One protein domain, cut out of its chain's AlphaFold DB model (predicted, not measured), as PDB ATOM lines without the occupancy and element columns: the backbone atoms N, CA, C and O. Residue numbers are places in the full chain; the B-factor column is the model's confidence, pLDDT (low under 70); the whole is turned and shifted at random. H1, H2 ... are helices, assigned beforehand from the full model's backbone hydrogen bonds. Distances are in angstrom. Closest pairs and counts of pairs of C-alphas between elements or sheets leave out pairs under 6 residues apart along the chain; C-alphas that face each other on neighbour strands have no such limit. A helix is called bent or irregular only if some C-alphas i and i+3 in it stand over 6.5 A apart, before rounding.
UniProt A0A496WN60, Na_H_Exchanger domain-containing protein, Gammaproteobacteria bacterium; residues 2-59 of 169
ATOM      1  N   VAL A   2      17.754  37.781 -36.137       51.56
ATOM      2  CA  VAL A   2      16.912  38.309 -35.051       51.56
ATOM      3  C   VAL A   2      15.575  38.700 -35.676       51.56
ATOM      4  O   VAL A   2      15.549  39.478 -36.625       51.56
ATOM      5  N   SER A   3      14.474  38.104 -35.215       68.75
ATOM      6  CA  SER A   3      13.137  38.399 -35.736       68.75
ATOM      7  C   SER A   3      12.799  39.864 -35.442       68.75
ATOM      8  O   SER A   3      12.529  40.221 -34.295       68.75
ATOM      9  N   GLY A   4      12.851  40.722 -36.467       76.38
ATOM     10  CA  GLY A   4      12.605  42.165 -36.335       76.38
ATOM     11  C   GLY A   4      11.252  42.479 -35.695       76.38
ATOM     12  O   GLY A   4      11.138  43.424 -34.920       76.38
ATOM     13  N   VAL A   5      10.260  41.615 -35.918       74.75
ATOM     14  CA  VAL A   5       8.924  41.716 -35.318       74.75
ATOM     15  C   VAL A   5       8.960  41.513 -33.798       74.75
ATOM     16  O   VAL A   5       8.254  42.191 -33.062       74.75
ATOM     17  N   MET A   6       9.812  40.617 -33.293       78.94
ATOM     18  CA  MET A   6       9.974  40.435 -31.845       78.94
ATOM     19  C   MET A   6      10.712  41.614 -31.205       78.94
ATOM     20  O   MET A   6      10.377  42.015 -30.094       78.94
ATOM     21  N   SER A   7      11.674  42.215 -31.913       82.94
ATOM     22  CA  SER A   7      12.398  43.390 -31.415       82.94
ATOM     23  C   SER A   7      11.479  44.599 -31.241       82.94
ATOM     24  O   SER A   7      11.570  45.294 -30.230       82.94
ATOM     25  N   THR A   8      10.580  44.851 -32.196       83.38
ATOM     26  CA  THR A   8       9.630  45.968 -32.102       83.38
ATOM     27  C   THR A   8       8.624  45.755 -30.975       83.38
ATOM     28  O   THR A   8       8.332  46.700 -30.246       83.38
ATOM     29  N   LEU A   9       8.158  44.519 -30.763       82.12
ATOM     30  CA  LEU A   9       7.284  44.182 -29.637       82.12
ATOM     31  C   LEU A   9       7.972  44.420 -28.288       82.12
ATOM     32  O   LEU A   9       7.391  45.058 -27.412       82.12
ATOM     33  N   ILE A  10       9.213  43.956 -28.122       85.19
ATOM     34  CA  ILE A  10       9.970  44.133 -26.873       85.19
ATOM     35  C   ILE A  10      10.251  45.615 -26.611       85.19
ATOM     36  O   ILE A  10      10.083  46.078 -25.480       85.19
ATOM     37  N   ALA A  11      10.626  46.373 -27.645       85.56
ATOM     38  CA  ALA A  11      10.843  47.813 -27.537       85.56
ATOM     39  C   ALA A  11       9.553  48.548 -27.143       85.56
ATOM     40  O   ALA A  11       9.576  49.368 -26.227       85.56
ATOM     41  N   ALA A  12       8.419  48.207 -27.762       83.31
ATOM     42  CA  ALA A  12       7.123  48.801 -27.447       83.31
ATOM     43  C   ALA A  12       6.672  48.492 -26.010       83.31
ATOM     44  O   ALA A  12       6.214  49.389 -25.305       83.31
ATOM     45  N   ILE A  13       6.841  47.249 -25.547       83.62
ATOM     46  CA  ILE A  13       6.504  46.857 -24.169       83.62
ATOM     47  C   ILE A  13       7.406  47.593 -23.172       83.62
ATOM     48  O   ILE A  13       6.913  48.159 -22.198       83.62
ATOM     49  N   SER A  14       8.714  47.636 -23.437       85.62
ATOM     50  CA  SER A  14       9.682  48.327 -22.575       85.62
ATOM     51  C   SER A  14       9.374  49.821 -22.479       85.62
ATOM     52  O   SER A  14       9.358  50.385 -21.384       85.62
ATOM     53  N   PHE A  15       9.056  50.449 -23.615       82.56
ATOM     54  CA  PHE A  15       8.643  51.845 -23.675       82.56
ATOM     55  C   PHE A  15       7.333  52.085 -22.919       82.56
ATOM     56  O   PHE A  15       7.249  53.046 -22.166       82.56
ATOM     57  N   SER A  16       6.345  51.191 -23.043       78.12
ATOM     58  CA  SER A  16       5.064  51.302 -22.333       78.12
ATOM     59  C   SER A  16       5.225  51.231 -20.811       78.12
ATOM     60  O   SER A  16       4.598  52.008 -20.097       78.12
ATOM     61  N   ILE A  17       6.072  50.331 -20.299       80.38
ATOM     62  CA  ILE A  17       6.323  50.193 -18.852       80.38
ATOM     63  C   ILE A  17       7.064  51.424 -18.315       80.38
ATOM     64  O   ILE A  17       6.789  51.903 -17.212       80.38
ATOM     65  N   LEU A  18       8.006  51.959 -19.095       78.75
ATOM     66  CA  LEU A  18       8.746  53.160 -18.721       78.75
ATOM     67  C   LEU A  18       7.862  54.413 -18.796       78.75
ATOM     68  O   LEU A  18       7.920  55.255 -17.899       78.75
ATOM     69  N   SER A  19       7.000  54.515 -19.815       69.69
ATOM     70  CA  SER A  19       6.078  55.640 -19.971       69.69
ATOM     71  C   SER A  19       5.047  55.679 -18.853       69.69
ATOM     72  O   SER A  19       4.710  56.762 -18.400       69.69
ATOM     73  N   GLU A  20       4.587  54.530 -18.353       66.50
ATOM     74  CA  GLU A  20       3.638  54.446 -17.232       66.50
ATOM     75  C   GLU A  20       4.222  55.011 -15.922       66.50
ATOM     76  O   GLU A  20       3.504  55.619 -15.125       66.50
ATOM     77  N   ARG A  21       5.548  54.909 -15.727       63.00
ATOM     78  CA  ARG A  21       6.249  55.570 -14.612       63.00
ATOM     79  C   ARG A  21       6.333  57.089 -14.787       63.00
ATOM     80  O   ARG A  21       6.226  57.804 -13.797       63.00
ATOM     81  N   TYR A  22       6.480  57.570 -16.021       59.31
ATOM     82  CA  TYR A  22       6.534  59.002 -16.351       59.31
ATOM     83  C   TYR A  22       5.142  59.667 -16.363       59.31
ATOM     84  O   TYR A  22       4.995  60.826 -15.980       59.31
ATOM     85  N   HIS A  23       4.100  58.927 -16.754       57.53
ATOM     86  CA  HIS A  23       2.732  59.434 -16.912       57.53
ATOM     87  C   HIS A  23       2.101  59.874 -15.584       57.53
ATOM     88  O   HIS A  23       1.323  60.822 -15.560       57.53
ATOM     89  N   ARG A  24       2.497  59.264 -14.453       56.69
ATOM     90  CA  ARG A  24       2.043  59.679 -13.110       56.69
ATOM     91  C   ARG A  24       2.453  61.108 -12.719       56.69
ATOM     92  O   ARG A  24       1.922  61.618 -11.739       56.69
ATOM     93  N   GLN A  25       3.371  61.754 -13.447       57.19
ATOM     94  CA  GLN A  25       3.837  63.120 -13.164       57.19
ATOM     95  C   GLN A  25       3.273  64.201 -14.103       57.19
ATOM     96  O   GLN A  25       3.352  65.379 -13.761       57.19
ATOM     97  N   CYS A  26       2.644  63.841 -15.229       56.09
ATOM     98  CA  CYS A  26       2.040  64.795 -16.169       56.09
ATOM     99  C   CYS A  26       0.589  64.409 -16.491       56.09
ATOM    100  O   CYS A  26       0.294  63.860 -17.549       56.09
ATOM    101  N   ALA A  27      -0.329  64.732 -15.579       55.47
ATOM    102  CA  ALA A  27      -1.774  64.505 -15.693       55.47
ATOM    103  C   ALA A  27      -2.498  65.495 -16.641       55.47
ATOM    104  O   ALA A  27      -3.622  65.906 -16.370       55.47
ATOM    105  N   SER A  28      -1.856  65.955 -17.721       53.84
ATOM    106  CA  SER A  28      -2.357  67.082 -18.531       53.84
ATOM    107  C   SER A  28      -2.887  66.716 -19.923       53.84
ATOM    108  O   SER A  28      -3.316  67.606 -20.652       53.84
ATOM    109  N   SER A  29      -2.908  65.439 -20.327       58.06
ATOM    110  CA  SER A  29      -3.460  65.063 -21.644       58.06
ATOM    111  C   SER A  29      -3.980  63.624 -21.730       58.06
ATOM    112  O   SER A  29      -3.739  62.915 -22.707       58.06
ATOM    113  N   GLU A  30      -4.701  63.165 -20.704       63.59
ATOM    114  CA  GLU A  30      -5.331  61.834 -20.723       63.59
ATOM    115  C   GLU A  30      -6.329  61.678 -21.888       63.59
ATOM    116  O   GLU A  30      -6.426  60.599 -22.472       63.59
ATOM    117  N   SER A  31      -7.003  62.761 -22.292       64.81
ATOM    118  CA  SER A  31      -7.942  62.773 -23.423       64.81
ATOM    119  C   SER A  31      -7.254  62.546 -24.776       64.81
ATOM    120  O   SER A  31      -7.654  61.655 -25.522       64.81
ATOM    121  N   THR A  32      -6.170  63.268 -25.075       71.25
ATOM    122  CA  THR A  32      -5.445  63.150 -26.357       71.25
ATOM    123  C   THR A  32      -4.810  61.768 -26.531       71.25
ATOM    124  O   THR A  32      -4.843  61.180 -27.613       71.25
ATOM    125  N   VAL A  33      -4.241  61.210 -25.458       76.50
ATOM    126  CA  VAL A  33      -3.632  59.872 -25.498       76.50
ATOM    127  C   VAL A  33      -4.700  58.792 -25.686       76.50
ATOM    128  O   VAL A  33      -4.473  57.828 -26.423       76.50
ATOM    129  N   ALA A  34      -5.876  58.955 -25.073       77.44
ATOM    130  CA  ALA A  34      -7.002  58.047 -25.268       77.44
ATOM    131  C   ALA A  34      -7.520  58.072 -26.717       77.44
ATOM    132  O   ALA A  34      -7.758  57.006 -27.289       77.44
ATOM    133  N   GLU A  35      -7.616  59.250 -27.339       81.31
ATOM    134  CA  GLU A  35      -8.020  59.390 -28.744       81.31
ATOM    135  C   GLU A  35      -7.024  58.733 -29.706       81.31
ATOM    136  O   GLU A  35      -7.420  57.940 -30.562       81.31
ATOM    137  N   ILE A  36      -5.719  58.966 -29.535       83.38
ATOM    138  CA  ILE A  36      -4.686  58.328 -30.369       83.38
ATOM    139  C   ILE A  36      -4.726  56.802 -30.210       83.38
ATOM    140  O   ILE A  36      -4.637  56.058 -31.190       83.38
ATOM    141  N   LYS A  37      -4.910  56.313 -28.978       79.19
ATOM    142  CA  LYS A  37      -5.039  54.876 -28.705       79.19
ATOM    143  C   LYS A  37      -6.297  54.290 -29.342       79.19
ATOM    144  O   LYS A  37      -6.257  53.165 -29.843       79.19
ATOM    145  N   TYR A  38      -7.395  55.041 -29.357       83.00
ATOM    146  CA  TYR A  38      -8.612  54.653 -30.058       83.00
ATOM    147  C   TYR A  38      -8.374  54.543 -31.569       83.00
ATOM    148  O   TYR A  38      -8.685  53.503 -32.148       83.00
ATOM    149  N   LEU A  39      -7.738  55.539 -32.192       87.62
ATOM    150  CA  LEU A  39      -7.384  55.491 -33.617       87.62
ATOM    151  C   LEU A  39      -6.499  54.282 -33.947       87.62
ATOM    152  O   LEU A  39      -6.749  53.583 -34.928       87.62
ATOM    153  N   TRP A  40      -5.511  53.986 -33.099       83.75
ATOM    154  CA  TRP A  40      -4.652  52.814 -33.272       83.75
ATOM    155  C   TRP A  40      -5.431  51.496 -33.172       83.75
ATOM    156  O   TRP A  40      -5.222  50.582 -33.971       83.75
ATOM    157  N   ASN A  41      -6.372  51.402 -32.229       77.75
ATOM    158  CA  ASN A  41      -7.250  50.241 -32.103       77.75
ATOM    159  C   ASN A  41      -8.163  50.076 -33.324       77.75
ATOM    160  O   ASN A  41      -8.334  48.954 -33.797       77.75
ATOM    161  N   VAL A  42      -8.714  51.171 -33.856       85.56
ATOM    162  CA  VAL A  42      -9.529  51.146 -35.079       85.56
ATOM    163  C   VAL A  42      -8.689  50.686 -36.270       85.56
ATOM    164  O   VAL A  42      -9.123  49.809 -37.014       85.56
ATOM    165  N   LEU A  43      -7.463  51.189 -36.419       87.19
ATOM    166  CA  LEU A  43      -6.566  50.782 -37.501       87.19
ATOM    167  C   LEU A  43      -6.195  49.293 -37.410       87.19
ATOM    168  O   LEU A  43      -6.243  48.577 -38.411       87.19
ATOM    169  N   ALA A  44      -5.896  48.803 -36.204       80.81
ATOM    170  CA  ALA A  44      -5.653  47.384 -35.961       80.81
ATOM    171  C   ALA A  44      -6.896  46.528 -36.259       80.81
ATOM    172  O   ALA A  44      -6.779  45.423 -36.792       80.81
ATOM    173  N   HIS A  45      -8.090  47.039 -35.946       79.94
ATOM    174  CA  HIS A  45      -9.347  46.368 -36.254       79.94
ATOM    175  C   HIS A  45      -9.587  46.277 -37.765       79.94
ATOM    176  O   HIS A  45      -9.898  45.197 -38.265       79.94
ATOM    177  N   ILE A  46      -9.362  47.368 -38.502       85.69
ATOM    178  CA  ILE A  46      -9.461  47.395 -39.968       85.69
ATOM    179  C   ILE A  46      -8.470  46.408 -40.583       85.69
ATOM    180  O   ILE A  46      -8.867  45.589 -41.404       85.69
ATOM    181  N   ALA A  47      -7.205  46.419 -40.149       83.88
ATOM    182  CA  ALA A  47      -6.196  45.481 -40.641       83.88
ATOM    183  C   ALA A  47      -6.615  44.018 -40.426       83.88
ATOM    184  O   ALA A  47      -6.464  43.188 -41.322       83.88
ATOM    185  N   ASN A  48      -7.194  43.708 -39.263       77.50
ATOM    186  CA  ASN A  48      -7.703  42.373 -38.971       77.50
ATOM    187  C   ASN A  48      -8.839  41.961 -39.925       77.50
ATOM    188  O   ASN A  48      -8.814  40.859 -40.469       77.50
ATOM    189  N   VAL A  49      -9.810  42.849 -40.165       82.19
ATOM    190  CA  VAL A  49     -10.910  42.583 -41.107       82.19
ATOM    191  C   VAL A  49     -10.389  42.436 -42.538       82.19
ATOM    192  O   VAL A  49     -10.808  41.516 -43.234       82.19
ATOM    193  N   SER A  50      -9.431  43.262 -42.965       83.81
ATOM    194  CA  SER A  50      -8.806  43.164 -44.292       83.81
ATOM    195  C   SER A  50      -8.122  41.815 -44.509       83.81
ATOM    196  O   SER A  50      -8.299  41.189 -45.551       83.81
ATOM    197  N   VAL A  51      -7.377  41.331 -43.515       79.00
ATOM    198  CA  VAL A  51      -6.726  40.013 -43.556       79.00
ATOM    199  C   VAL A  51      -7.767  38.891 -43.650       79.00
ATOM    200  O   VAL A  51      -7.594  37.944 -44.416       79.00
ATOM    201  N   PHE A  52      -8.887  39.028 -42.937       75.19
ATOM    202  CA  PHE A  52     -10.010  38.096 -43.021       75.19
ATOM    203  C   PHE A  52     -10.687  38.105 -44.401       75.19
ATOM    204  O   PHE A  52     -11.032  37.050 -44.928       75.19
ATOM    205  N   LEU A  53     -10.839  39.286 -45.006       82.75
ATOM    206  CA  LEU A  53     -11.411  39.460 -46.341       82.75
ATOM    207  C   LEU A  53     -10.531  38.811 -47.416       82.75
ATOM    208  O   LEU A  53     -11.037  38.062 -48.249       82.75
ATOM    209  N   VAL A  54      -9.216  39.055 -47.369       76.94
ATOM    210  CA  VAL A  54      -8.247  38.430 -48.284       76.94
ATOM    211  C   VAL A  54      -8.260  36.913 -48.123       76.94
ATOM    212  O   VAL A  54      -8.288  36.197 -49.119       76.94
ATOM    213  N   MET A  55      -8.312  36.408 -46.886       73.38
ATOM    214  CA  MET A  55      -8.449  34.972 -46.631       73.38
ATOM    215  C   MET A  55      -9.729  34.408 -47.262       73.38
ATOM    216  O   MET A  55      -9.656  33.401 -47.959       73.38
ATOM    217  N   GLY A  56     -10.867  35.088 -47.098       69.81
ATOM    218  CA  GLY A  56     -12.133  34.724 -47.737       69.81
ATOM    219  C   GLY A  56     -12.055  34.664 -49.266       69.81
ATOM    220  O   GLY A  56     -12.581  33.735 -49.869       69.81
ATOM    221  N   ALA A  57     -11.363  35.623 -49.886       69.25
ATOM    222  CA  ALA A  57     -11.214  35.708 -51.338       69.25
ATOM    223  C   ALA A  57     -10.269  34.644 -51.932       69.25
ATOM    224  O   ALA A  57     -10.427  34.265 -53.088       69.25
ATOM    225  N   VAL A  58      -9.287  34.166 -51.161       64.25
ATOM    226  CA  VAL A  58      -8.319  33.141 -51.601       64.25
ATOM    227  C   VAL A  58      -8.889  31.720 -51.484       64.25
ATOM    228  O   VAL A  58      -8.410  30.804 -52.157       64.25
ATOM    229  N   ILE A  59      -9.927  31.513 -50.666       62.06
ATOM    230  CA  ILE A  59     -10.616  30.221 -50.559       62.06
ATOM    231  C   ILE A  59     -11.223  29.866 -51.915       62.06
ATOM    232  O   ILE A  59     -12.226  30.428 -52.346       62.06
TER     233      ILE A  59
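What this domain is: This is residues 2 to 59 of the 169 residues of the protein "Na_H_Exchanger domain-containing protein" of Gammaproteobacteria bacterium (UniProt A0A496WN60). The domain is an open V of two helices with a blunt corner: H2 is the long arm, H1 the shorter one, and residues 24 to 29 join them. The arms run back beside a wide empty gap, and H2 reaches well past the level where H1 begins. The printed part has 58 residues with two named helices, H1 then H2, and no named strand; the class is all helix. It is extended, with a radius of gyration of the C-alphas of 16.3 A, and flat, spanning 52 by 33 by 9 A.

Where its parts are: The longest helix is H2, residues 30 to 58, 42.3 A from its first C-alpha at (-5.331, 61.834, -20.723) to its last at (-8.319, 33.141, -51.601). H1, residues 4 to 23, measures 27.8 A and begins at C-alpha 4, (12.605, 42.165, -36.335).

How they stand to each other: H2 has the N-to-C direction (-0.11, -0.73, -0.68), and H1 has (-0.24, 0.63, 0.74). H1 and H2 are apart, with no C-alpha of the one within 8 A of the other. In H2 every O i to N i+4 pair is within hydrogen-bond range; in H1 15 of 16 are. Neither helix is bent.

The domain as a whole: The two C-alphas farthest apart are those of Gln 25 and Ile 59, at 51.9 A. Residues 2 to 59 stand free: no C-alpha 8 or more residues away along the chain comes within 10 A. The link from H1 to H2, 6 residues, is short but not tight, and the printed part has no cut. The mean pLDDT of the printed part is 74.6; residues 2 to 3, 19 to 31 and 56 to 59 of the model are under 70.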